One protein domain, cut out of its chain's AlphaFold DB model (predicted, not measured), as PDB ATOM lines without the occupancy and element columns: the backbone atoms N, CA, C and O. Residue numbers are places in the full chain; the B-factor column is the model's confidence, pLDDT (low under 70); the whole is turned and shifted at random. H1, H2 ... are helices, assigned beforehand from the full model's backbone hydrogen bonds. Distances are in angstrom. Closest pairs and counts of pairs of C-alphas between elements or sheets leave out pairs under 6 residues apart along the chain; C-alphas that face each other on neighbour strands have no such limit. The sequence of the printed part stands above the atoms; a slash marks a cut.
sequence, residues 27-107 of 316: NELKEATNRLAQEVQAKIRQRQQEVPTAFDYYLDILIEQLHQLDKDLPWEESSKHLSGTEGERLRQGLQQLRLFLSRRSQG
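This is residues 27 to 107 of the 316 residues of the protein "Rhamnosyl O-methyltransferase" of Scytonema hofmannii PCC 7110 (UniProt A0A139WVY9). A helical hairpin, H1 and H2, is crossed by a long helix, H4, near the hairpin's open end, and the short helix H3 packs beside the first part of H4, running back against it. The printed part has 81 residues with four named helices, in the order H1, H2, H3, H4, and no named strand; its class is all helix. It is compact, with a radius of gyration of the C-alphas of 13.3 A, but elongated in outline, spanning 39 by 25 by 20 A.

H1, residues 27 to 47, touches H2, residues 54 to 67, with residues 33 to 40 alone; the closest C-alphas are those of Val 40 and Asp 56, 6.9 A apart. They form a helical hairpin, running opposite ways at a shallow tilt of 33 degrees, only just short of steep. H3, residues 75 to 81, is close to H2 but not clearly touching it, the closest C-alphas being those of Leu 66 and Trp 75, 6.7 A. H1 and H3 are only just apart, at 8.0 A. H4, residues 84 to 105, is the hub, touching the three others. With H3 it forms a second helical hairpin, at a shallow tilt of 11 degrees, opposite ways; the closest C-alphas are those of Ser 79 and Arg 91, 6.2 A. Residues 90 to 94 of H4 alone touch H2, only just about perpendicular at 70.3 degrees; the closest C-alphas are those of Leu 62 and Gly 93, 6.8 A. H4 only just touches H1, with 3 pairs of C-alphas within 8 A, the closest those of Ala 32 and Leu 101, 7.4 A, about perpendicular at 76 degrees. The helix packing is part aligned, in the two hairpins, and part crossed, where H4 touches H2 and only just touches H1. Every O i to N i+4 pair is within hydrogen-bond range in H1, H2 and H4; in H3 1 of 3 is, beside 2 of 4 O i to N i+3 pairs.

H1 begins at C-alpha 27, (-14.331, 36.030, 37.788), and is 29.4 A long from first to last C-alpha. H2 is 20.2 A and H3 10.2 A long. H4, 32.1 A, ends at C-alpha 105, (-6.194, 22.591, 34.118).

The C-alphas farthest apart, those of Gln 49 and His 81, are 39.4 A apart. The printed part has no cut; the link from H3 to H4 is tight, and those from H1 to H2 and H2 to H3 are short. The mean pLDDT of the printed part is 93.9, and no printed residue is under 70.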
ATOM      1  N   ASN A  27     -13.426  36.445  38.865       94.50
ATOM      2  CA  ASN A  27     -14.331  36.030  37.788       94.50
ATOM      3  C   ASN A  27     -13.863  34.747  37.089       94.50
ATOM      4  O   ASN A  27     -14.701  33.919  36.739       94.50
ATOM      5  N   GLU A  28     -12.552  34.544  36.944       94.00
ATOM      6  CA  GLU A  28     -12.011  33.328  36.327       94.00
ATOM      7  C   GLU A  28     -12.337  32.091  37.169       94.00
ATOM      8  O   GLU A  28     -12.737  31.057  36.623       94.00
ATOM      9  N   LEU A  29     -12.252  32.212  38.502       95.50
ATOM     10  CA  LEU A  29     -12.670  31.152  39.416       95.50
ATOM     11  C   LEU A  29     -14.165  30.851  39.274       95.50
ATOM     12  O   LEU A  29     -14.536  29.693  39.080       95.50
ATOM     13  N   LYS A  30     -15.025  31.879  39.302       95.81
ATOM     14  CA  LYS A  30     -16.481  31.711  39.136       95.81
ATOM     15  C   LYS A  30     -16.824  31.003  37.820       95.81
ATOM     16  O   LYS A  30     -17.646  30.085  37.799       95.81
ATOM     17  N   GLU A  31     -16.196  31.399  36.715       95.50
ATOM     18  CA  GLU A  31     -16.408  30.772  35.408       95.50
ATOM     19  C   GLU A  31     -15.942  29.313  35.375       95.50
ATOM     20  O   GLU A  31     -16.673  28.441  34.894       95.50
ATOM     21  N   ALA A  32     -14.748  29.025  35.900       95.81
ATOM     22  CA  ALA A  32     -14.209  27.669  35.957       95.81
ATOM     23  C   ALA A  32     -15.069  26.744  36.830       95.81
ATOM     24  O   ALA A  32     -15.354  25.614  36.429       95.81
ATOM     25  N   THR A  33     -15.554  27.232  37.971       97.06
ATOM     26  CA  THR A  33     -16.456  26.490  38.860       97.06
ATOM     27  C   THR A  33     -17.800  26.189  38.198       97.06
ATOM     28  O   THR A  33     -18.300  25.070  38.307       97.06
ATOM     29  N   ASN A  34     -18.368  27.137  37.450       95.94
ATOM     30  CA  ASN A  34     -19.614  26.906  36.717       95.94
ATOM     31  C   ASN A  34     -19.457  25.863  35.603       95.94
ATOM     32  O   ASN A  34     -20.342  25.025  35.412       95.94
ATOM     33  N   ARG A  35     -18.316  25.865  34.899       96.62
ATOM     34  CA  ARG A  35     -17.979  24.790  33.953       96.62
ATOM     35  C   ARG A  35     -17.854  23.445  34.671       96.62
ATOM     36  O   ARG A  35     -18.473  22.474  34.239       96.62
ATOM     37  N   LEU A  36     -17.150  23.402  35.806       96.06
ATOM     38  CA  LEU A  36     -17.006  22.188  36.612       96.06
ATOM     39  C   LEU A  36     -18.364  21.620  37.054       96.06
ATOM     40  O   LEU A  36     -18.572  20.414  36.947       96.06
ATOM     41  N   ALA A  37     -19.301  22.458  37.502       96.44
ATOM     42  CA  ALA A  37     -20.635  22.007  37.903       96.44
ATOM     43  C   ALA A  37     -21.352  21.267  36.757       96.44
ATOM     44  O   ALA A  37     -21.897  20.178  36.947       96.44
ATOM     45  N   GLN A  38     -21.290  21.805  35.535       96.38
ATOM     46  CA  GLN A  38     -21.869  21.161  34.352       96.38
ATOM     47  C   GLN A  38     -21.170  19.834  34.020       96.38
ATOM     48  O   GLN A  38     -21.838  18.844  33.703       96.38
ATOM     49  N   GLU A  39     -19.840  19.790  34.128       95.00
ATOM     50  CA  GLU A  39     -19.038  18.582  33.912       95.00
ATOM     51  C   GLU A  39     -19.357  17.475  34.924       95.00
ATOM     52  O   GLU A  39     -19.469  16.310  34.536       95.00
ATOM     53  N   VAL A  40     -19.534  17.816  36.206       95.44
ATOM     54  CA  VAL A  40     -19.912  16.864  37.264       95.44
ATOM     55  C   VAL A  40     -21.276  16.253  36.956       95.44
ATOM     56  O   VAL A  40     -21.416  15.030  36.945       95.44
ATOM     57  N   GLN A  41     -22.257  17.077  36.588       95.88
ATOM     58  CA  GLN A  41     -23.591  16.599  36.222       95.88
ATOM     59  C   GLN A  41     -23.569  15.713  34.964       95.88
ATOM     60  O   GLN A  41     -24.252  14.687  34.900       95.88
ATOM     61  N   ALA A  42     -22.756  16.064  33.964       96.75
ATOM     62  CA  ALA A  42     -22.553  15.223  32.787       96.75
ATOM     63  C   ALA A  42     -21.882  13.888  33.150       96.75
ATOM     64  O   ALA A  42     -22.353  12.837  32.713       96.75
ATOM     65  N   LYS A  43     -20.837  13.908  33.988       95.75
ATOM     66  CA  LYS A  43     -20.154  12.709  34.496       95.75
ATOM     67  C   LYS A  43     -21.125  11.773  35.211       95.75
ATOM     68  O   LYS A  43     -21.108  10.581  34.912       95.75
ATOM     69  N   ILE A  44     -21.960  12.289  36.114       97.06
ATOM     70  CA  ILE A  44     -22.914  11.473  36.878       97.06
ATOM     71  C   ILE A  44     -23.847  10.715  35.925       97.06
ATOM     72  O   ILE A  44     -23.959   9.491  36.002       97.06
ATOM     73  N   ARG A  45     -24.439  11.421  34.952       96.69
ATOM     74  CA  ARG A  45     -25.347  10.816  33.963       96.69
ATOM     75  C   ARG A  45     -24.650   9.828  33.028       96.69
ATOM     76  O   ARG A  45     -25.165   8.748  32.775       96.69
ATOM     77  N   GLN A  46     -23.494  10.205  32.487       97.19
ATOM     78  CA  GLN A  46     -22.855   9.460  31.397       97.19
ATOM     79  C   GLN A  46     -21.956   8.320  31.882       97.19
ATOM     80  O   GLN A  46     -21.783   7.339  31.166       97.19
ATOM     81  N   ARG A  47     -21.339   8.462  33.061       94.88
ATOM     82  CA  ARG A  47     -20.269   7.567  33.534       94.88
ATOM     83  C   ARG A  47     -20.553   6.907  34.880       94.88
ATOM     84  O   ARG A  47     -19.912   5.910  35.178       94.88
ATOM     85  N   GLN A  48     -21.498   7.419  35.672       96.38
ATOM     86  CA  GLN A  48     -21.829   6.867  36.996       96.38
ATOM     87  C   GLN A  48     -23.249   6.289  37.076       96.38
ATOM     88  O   GLN A  48     -23.760   6.085  38.171       96.38
ATOM     89  N   GLN A  49     -23.893   6.033  35.931       95.62
ATOM     90  CA  GLN A  49     -25.255   5.479  35.867       95.62
ATOM     91  C   GLN A  49     -26.249   6.255  36.747       95.62
ATOM     92  O   GLN A  49     -27.062   5.665  37.449       95.62
ATOM     93  N   GLU A  50     -26.143   7.586  36.729       96.62
ATOM     94  CA  GLU A  50     -26.990   8.504  37.502       96.62
ATOM     95  C   GLU A  50     -26.800   8.448  39.030       96.62
ATOM     96  O   GLU A  50     -27.534   9.110  39.759       96.62
ATOM     97  N   VAL A  51     -25.781   7.739  39.533       96.88
ATOM     98  CA  VAL A  51     -25.475   7.664  40.968       96.88
ATOM     99  C   VAL A  51     -24.306   8.596  41.324       96.88
ATOM    100  O   VAL A  51     -23.165   8.341  40.925       96.88
ATOM    101  N   PRO A  52     -24.539   9.688  42.070       97.06
ATOM    102  CA  PRO A  52     -23.469  10.560  42.551       97.06
ATOM    103  C   PRO A  52     -22.658   9.910  43.679       97.06
ATOM    104  O   PRO A  52     -23.179   9.160  44.506       97.06
ATOM    105  N   THR A  53     -21.371  10.240  43.735       96.44
ATOM    106  CA  THR A  53     -20.490   9.909  44.863       96.44
ATOM    107  C   THR A  53     -20.665  10.910  46.009       96.44
ATOM    108  O   THR A  53     -21.234  11.987  45.836       96.44
ATOM    109  N   ALA A  54     -20.114  10.604  47.188       95.88
ATOM    110  CA  ALA A  54     -20.080  11.562  48.296       95.88
ATOM    111  C   ALA A  54     -19.332  12.860  47.930       95.88
ATOM    112  O   ALA A  54     -19.740  13.942  48.346       95.88
ATOM    113  N   PHE A  55     -18.272  12.763  47.120       94.56
ATOM    114  CA  PHE A  55     -17.525  13.937  46.670       94.56
ATOM    115  C   PHE A  55     -18.306  14.775  45.647       94.56
ATOM    116  O   PHE A  55     -18.210  15.998  45.667       94.56
ATOM    117  N   ASP A  56     -19.139  14.145  44.811       96.50
ATOM    118  CA  ASP A  56     -20.050  14.874  43.917       96.50
ATOM    119  C   ASP A  56     -21.032  15.742  44.705       96.50
ATOM    120  O   ASP A  56     -21.175  16.925  44.406       96.50
ATOM    121  N   TYR A  57     -21.652  15.180  45.748       96.06
ATOM    122  CA  TYR A  57     -22.530  15.941  46.641       96.06
ATOM    123  C   TYR A  57     -21.789  17.047  47.388       96.06
ATOM    124  O   TYR A  57     -22.315  18.146  47.534       96.06
ATOM    125  N   TYR A  58     -20.572  16.770  47.860       95.44
ATOM    126  CA  TYR A  58     -19.747  17.782  48.514       95.44
ATOM    127  C   TYR A  58     -19.486  18.977  47.591       95.44
ATOM    128  O   TYR A  58     -19.667  20.118  48.015       95.44
ATOM    129  N   LEU A  59     -19.099  18.723  46.335       96.25
ATOM    130  CA  LEU A  59     -18.873  19.780  45.350       96.25
ATOM    131  C   LEU A  59     -20.153  20.564  45.060       96.25
ATOM    132  O   LEU A  59     -20.102  21.787  45.021       96.25
ATOM    133  N   ASP A  60     -21.285  19.883  44.890       95.56
ATOM    134  CA  ASP A  60     -22.577  20.525  44.624       95.56
ATOM    135  C   ASP A  60     -22.967  21.486  45.761       95.56
ATOM    136  O   ASP A  60     -23.163  22.678  45.528       95.56
ATOM    137  N   ILE A  61     -22.921  21.012  47.013       96.06
ATOM    138  CA  ILE A  61     -23.207  21.821  48.211       96.06
ATOM    139  C   ILE A  61     -22.236  23.001  48.330       96.06
ATOM    140  O   ILE A  61     -22.652  24.122  48.621       96.06
ATOM    141  N   LEU A  62     -20.937  22.766  48.117       97.12
ATOM    142  CA  LEU A  62     -19.929  23.822  48.174       97.12
ATOM    143  C   LEU A  62     -20.216  24.911  47.132       97.12
ATOM    144  O   LEU A  62     -20.182  26.097  47.451       97.12
ATOM    145  N   ILE A  63     -20.519  24.518  45.895       97.00
ATOM    146  CA  ILE A  63     -20.802  25.447  44.795       97.00
ATOM    147  C   ILE A  63     -22.092  26.228  45.062       97.00
ATOM    148  O   ILE A  63     -22.129  27.440  44.837       97.00
ATOM    149  N   GLU A  64     -23.135  25.580  45.584       96.38
ATOM    150  CA  GLU A  64     -24.361  26.260  46.006       96.38
ATOM    151  C   GLU A  64     -24.086  27.309  47.089       96.38
ATOM    152  O   GLU A  64     -24.529  28.449  46.954       96.38
ATOM    153  N   GLN A  65     -23.310  26.965  48.123       96.19
ATOM    154  CA  GLN A  65     -22.931  27.898  49.191       96.19
ATOM    155  C   GLN A  65     -22.130  29.091  48.660       96.19
ATOM    156  O   GLN A  65     -22.397  30.229  49.048       96.19
ATOM    157  N   LEU A  66     -21.186  28.854  47.745       96.94
ATOM    158  CA  LEU A  66     -20.420  29.921  47.101       96.94
ATOM    159  C   LEU A  66     -21.325  30.855  46.283       96.94
ATOM    160  O   LEU A  66     -21.142  32.070  46.318       96.94
ATOM    161  N   HIS A  67     -22.350  30.335  45.608       96.12
ATOM    162  CA  HIS A  67     -23.322  31.163  44.886       96.12
ATOM    163  C   HIS A  67     -24.240  32.006  45.789       96.12
ATOM    164  O   HIS A  67     -24.824  32.968  45.292       96.12
ATOM    165  N   GLN A  68     -24.349  31.695  47.087       95.31
ATOM    166  CA  GLN A  68     -25.080  32.529  48.057       95.31
ATOM    167  C   GLN A  68     -24.250  33.696  48.612       95.31
ATOM    168  O   GLN A  68     -24.793  34.557  49.307       95.31
ATOM    169  N   LEU A  69     -22.941  33.728  48.340       95.06
ATOM    170  CA  LEU A  69     -22.077  34.846  48.715       95.06
ATOM    171  C   LEU A  69     -22.416  36.113  47.916       95.06
ATOM    172  O   LEU A  69     -23.153  36.082  46.930       95.06
ATOM    173  N   ASP A  70     -21.847  37.244  48.338       91.69
ATOM    174  CA  ASP A  70     -22.013  38.520  47.641       91.69
ATOM    175  C   ASP A  70     -21.571  38.391  46.174       91.69
ATOM    176  O   ASP A  70     -20.394  38.185  45.865       91.69
ATOM    177  N   LYS A  71     -22.543  38.507  45.264       88.50
ATOM    178  CA  LYS A  71     -22.350  38.349  43.821       88.50
ATOM    179  C   LYS A  71     -21.399  39.393  43.232       88.50
ATOM    180  O   LYS A  71     -20.735  39.087  42.238       88.50
ATOM    181  N   ASP A  72     -21.327  40.575  43.847       91.62
ATOM    182  CA  ASP A  72     -20.568  41.724  43.355       91.62
ATOM    183  C   ASP A  72     -19.101  41.683  43.832       91.62
ATOM    184  O   ASP A  72     -18.268  42.448  43.345       91.62
ATOM    185  N   LEU A  73     -18.755  40.747  44.727       94.12
ATOM    186  CA  LEU A  73     -17.392  40.513  45.207       94.12
ATOM    187  C   LEU A  73     -16.814  39.177  44.701       94.12
ATOM    188  O   LEU A  73     -17.558  38.224  44.436       94.12
ATOM    189  N   PRO A  74     -15.478  39.058  44.581       96.44
ATOM    190  CA  PRO A  74     -14.797  37.765  44.505       96.44
ATOM    191  C   PRO A  74     -15.179  36.869  45.693       96.44
ATOM    192  O   PRO A  74     -15.380  37.364  46.806       96.44
ATOM    193  N   TRP A  75     -15.270  35.553  45.489       96.44
ATOM    194  CA  TRP A  75     -15.629  34.622  46.569       96.44
ATOM    195  C   TRP A  75     -14.584  34.595  47.689       96.44
ATOM    196  O   TRP A  75     -14.922  34.438  48.860       96.44
ATOM    197  N   GLU A  76     -13.322  34.809  47.342       93.94
ATOM    198  CA  GLU A  76     -12.175  34.897  48.239       93.94
ATOM    199  C   GLU A  76     -12.310  36.071  49.206       93.94
ATOM    200  O   GLU A  76     -11.951  35.946  50.373       93.94
ATOM    201  N   GLU A  77     -12.872  37.191  48.745       94.31
ATOM    202  CA  GLU A  77     -13.144  38.356  49.588       94.31
ATOM    203  C   GLU A  77     -14.466  38.203  50.338       94.31
ATOM    204  O   GLU A  77     -14.513  38.370  51.555       94.31
ATOM    205  N   SER A  78     -15.535  37.805  49.643       94.44
ATOM    206  CA  SER A  78     -16.861  37.661  50.250       94.44
ATOM    207  C   SER A  78     -16.871  36.641  51.397       94.44
ATOM    208  O   SER A  78     -17.455  36.883  52.455       94.44
ATOM    209  N   SER A  79     -16.140  35.533  51.250       92.69
ATOM    210  CA  SER A  79     -16.033  34.493  52.281       92.69
ATOM    211  C   SER A  79     -15.301  34.940  53.556       92.69
ATOM    212  O   SER A  79     -15.469  34.309  54.604       92.69
ATOM    213  N   LYS A  80     -14.519  36.031  53.527       92.19
ATOM    214  CA  LYS A  80     -13.872  36.600  54.727       92.19
ATOM    215  C   LYS A  80     -14.865  37.305  55.648       92.19
ATOM    216  O   LYS A  80     -14.595  37.425  56.840       92.19
ATOM    217  N   HIS A  81     -16.011  37.743  55.126       91.62
ATOM    218  CA  HIS A  81     -17.055  38.394  55.925       91.62
ATOM    219  C   HIS A  81     -17.847  37.405  56.793       91.62
ATOM    220  O   HIS A  81     -18.516  37.814  57.741       91.62
ATOM    221  N   LEU A  82     -17.759  36.105  56.497       90.12
ATOM    222  CA  LEU A  82     -18.374  35.061  57.306       90.12
ATOM    223  C   LEU A  82     -17.497  34.729  58.517       90.12
ATOM    224  O   LEU A  82     -16.321  34.375  58.383       90.12
ATOM    225  N   SER A  83     -18.088  34.800  59.703       89.69
ATOM    226  CA  SER A  83     -17.445  34.436  60.964       89.69
ATOM    227  C   SER A  83     -17.871  33.043  61.434       89.69
ATOM    228  O   SER A  83     -18.827  32.451  60.933       89.69
ATOM    229  N   GLY A  84     -17.135  32.504  62.406       92.50
ATOM    230  CA  GLY A  84     -17.417  31.194  62.982       92.50
ATOM    231  C   GLY A  84     -17.014  30.019  62.089       92.50
ATOM    232  O   GLY A  84     -16.393  30.166  61.035       92.50
ATOM    233  N   THR A  85     -17.376  28.825  62.552       90.06
ATOM    234  CA  THR A  85     -16.932  27.545  61.985       90.06
ATOM    235  C   THR A  85     -17.444  27.305  60.566       90.06
ATOM    236  O   THR A  85     -16.748  26.692  59.761       90.06
ATOM    237  N   GLU A  86     -18.637  27.792  60.228       86.88
ATOM    238  CA  GLU A  86     -19.196  27.675  58.875       86.88
ATOM    239  C   GLU A  86     -18.402  28.511  57.866       86.88
ATOM    240  O   GLU A  86     -18.041  28.007  56.803       86.88
ATOM    241  N   GLY A  87     -18.042  29.749  58.228       89.81
ATOM    242  CA  GLY A  87     -17.185  30.598  57.400       89.81
ATOM    243  C   GLY A  87     -15.789  30.002  57.199       89.81
ATOM    244  O   GLY A  87     -15.254  30.037  56.093       89.81
ATOM    245  N   GLU A  88     -15.207  29.405  58.243       90.56
ATOM    246  CA  GLU A  88     -13.920  28.700  58.146       90.56
ATOM    247  C   GLU A  88     -13.986  27.498  57.200       90.56
ATOM    248  O   GLU A  88     -13.129  27.365  56.325       90.56
ATOM    249  N   ARG A  89     -15.024  26.662  57.322       90.69
ATOM    250  CA  ARG A  89     -15.234  25.507  56.434       90.69
ATOM    251  C   ARG A  89     -15.428  25.931  54.984       90.69
ATOM    252  O   ARG A  89     -14.840  25.311  54.103       90.69
ATOM    253  N   LEU A  90     -16.204  26.987  54.732       93.31
ATOM    254  CA  LEU A  90     -16.414  27.487  53.373       93.31
ATOM    255  C   LEU A  90     -15.106  27.995  52.758       93.31
ATOM    256  O   LEU A  90     -14.815  27.682  51.608       93.31
ATOM    257  N   ARG A  91     -14.282  28.720  53.526       93.81
ATOM    258  CA  ARG A  91     -12.959  29.176  53.064       93.81
ATOM    259  C   ARG A  91     -12.009  28.014  52.777       93.81
ATOM    260  O   ARG A  91     -11.303  28.050  51.773       93.81
ATOM    261  N   GLN A  92     -12.011  26.976  53.613       91.44
ATOM    262  CA  GLN A  92     -11.242  25.756  53.348       91.44
ATOM    263  C   GLN A  92     -11.731  25.056  52.075       91.44
ATOM    264  O   GLN A  92     -10.916  24.726  51.218       91.44
ATOM    265  N   GLY A  93     -13.046  24.894  51.905       92.88
ATOM    266  CA  GLY A  93     -13.631  24.312  50.693       92.88
ATOM    267  C   GLY A  93     -13.299  25.115  49.436       92.88
ATOM    268  O   GLY A  93     -12.894  24.538  48.431       92.88
ATOM    269  N   LEU A  94     -13.373  26.448  49.507       94.88
ATOM    270  CA  LEU A  94     -12.973  27.343  48.422       94.88
ATOM    271  C   LEU A  94     -11.501  27.143  48.041       94.88
ATOM    272  O   LEU A  94     -11.184  27.027  46.858       94.88
ATOM    273  N   GLN A  95     -10.605  27.051  49.026       90.31
ATOM    274  CA  GLN A  95      -9.192  26.787  48.771       90.31
ATOM    275  C   GLN A  95      -8.981  25.423  48.098       90.31
ATOM    276  O   GLN A  95      -8.249  25.337  47.114       90.31
ATOM    277  N   GLN A  96      -9.657  24.372  48.570       89.62
ATOM    278  CA  GLN A  96      -9.567  23.039  47.968       89.62
ATOM    279  C   GLN A  96     -10.121  23.001  46.540       89.62
ATOM    280  O   GLN A  96      -9.522  22.391  45.658       89.62
ATOM    281  N   LEU A  97     -11.216  23.717  46.275       93.69
ATOM    282  CA  LEU A  97     -11.772  23.865  44.933       93.69
ATOM    283  C   LEU A  97     -10.783  24.551  43.978       93.69
ATOM    284  O   LEU A  97     -10.624  24.103  42.844       93.69
ATOM    285  N   ARG A  98     -10.089  25.602  44.435       92.38
ATOM    286  CA  ARG A  98      -9.062  26.296  43.640       92.38
ATOM    287  C   ARG A  98      -7.894  25.374  43.289       92.38
ATOM    288  O   ARG A  98      -7.489  25.340  42.129       92.38
ATOM    289  N   LEU A  99      -7.400  24.598  44.256       88.62
ATOM    290  CA  LEU A  99      -6.342  23.599  44.044       88.62
ATOM    291  C   LEU A  99      -6.799  22.497  43.073       88.62
ATOM    292  O   LEU A  99      -6.094  22.144  42.130       88.62
ATOM    293  N   PHE A 100      -8.024  21.999  43.240       90.38
ATOM    294  CA  PHE A 100      -8.603  20.995  42.351       90.38
ATOM    295  C   PHE A 100      -8.729  21.497  40.905       90.38
ATOM    296  O   PHE A 100      -8.356  20.788  39.969       90.38
ATOM    297  N   LEU A 101      -9.213  22.726  40.702       92.06
ATOM    298  CA  LEU A 101      -9.306  23.345  39.376       92.06
ATOM    299  C   LEU A 101      -7.924  23.600  38.757       92.06
ATOM    300  O   LEU A 101      -7.746  23.346  37.565       92.06
ATOM    301  N   SER A 102      -6.953  24.042  39.563       87.94
ATOM    302  CA  SER A 102      -5.548  24.202  39.162       87.94
ATOM    303  C   SER A 102      -4.986  22.895  38.596       87.94
ATOM    304  O   SER A 102      -4.599  22.853  37.425       87.94
ATOM    305  N   ARG A 103      -5.050  21.796  39.358       87.31
ATOM    306  CA  ARG A 103      -4.581  20.476  38.903       87.31
ATOM    307  C   ARG A 103      -5.308  20.003  37.649       87.31
ATOM    308  O   ARG A 103      -4.670  19.584  36.687       87.31
ATOM    309  N   ARG A 104      -6.638  20.143  37.597       87.62
ATOM    310  CA  ARG A 104      -7.432  19.769  36.410       87.62
ATOM    311  C   ARG A 104      -7.009  20.514  35.148       87.62
ATOM    312  O   ARG A 104      -7.061  19.925  34.071       87.62
ATOM    313  N   SER A 105      -6.606  21.779  35.268       88.19
ATOM    314  CA  SER A 105      -6.194  22.591  34.118       88.19
ATOM    315  C   SER A 105      -4.920  22.078  33.432       88.19
ATOM    316  O   SER A 105      -4.735  22.333  32.245       88.19
ATOM    317  N   GLN A 106      -4.094  21.296  34.139       87.88
ATOM    318  CA  GLN A 106      -2.887  20.661  33.591       87.88
ATOM    319  C   GLN A 106      -3.225  19.500  32.640       87.88
ATOM    320  O   GLN A 106      -2.411  19.112  31.804       87.88
ATOM    321  N   GLY A 107      -4.436  18.945  32.744       91.94
ATOM    322  CA  GLY A 107      -4.836  17.746  32.019       91.94
ATOM    323  C   GLY A 107      -4.274  16.460  32.632       91.94
ATOM    324  O   GLY A 107      -3.700  16.453  33.718       91.94
TER     325      GLY A 107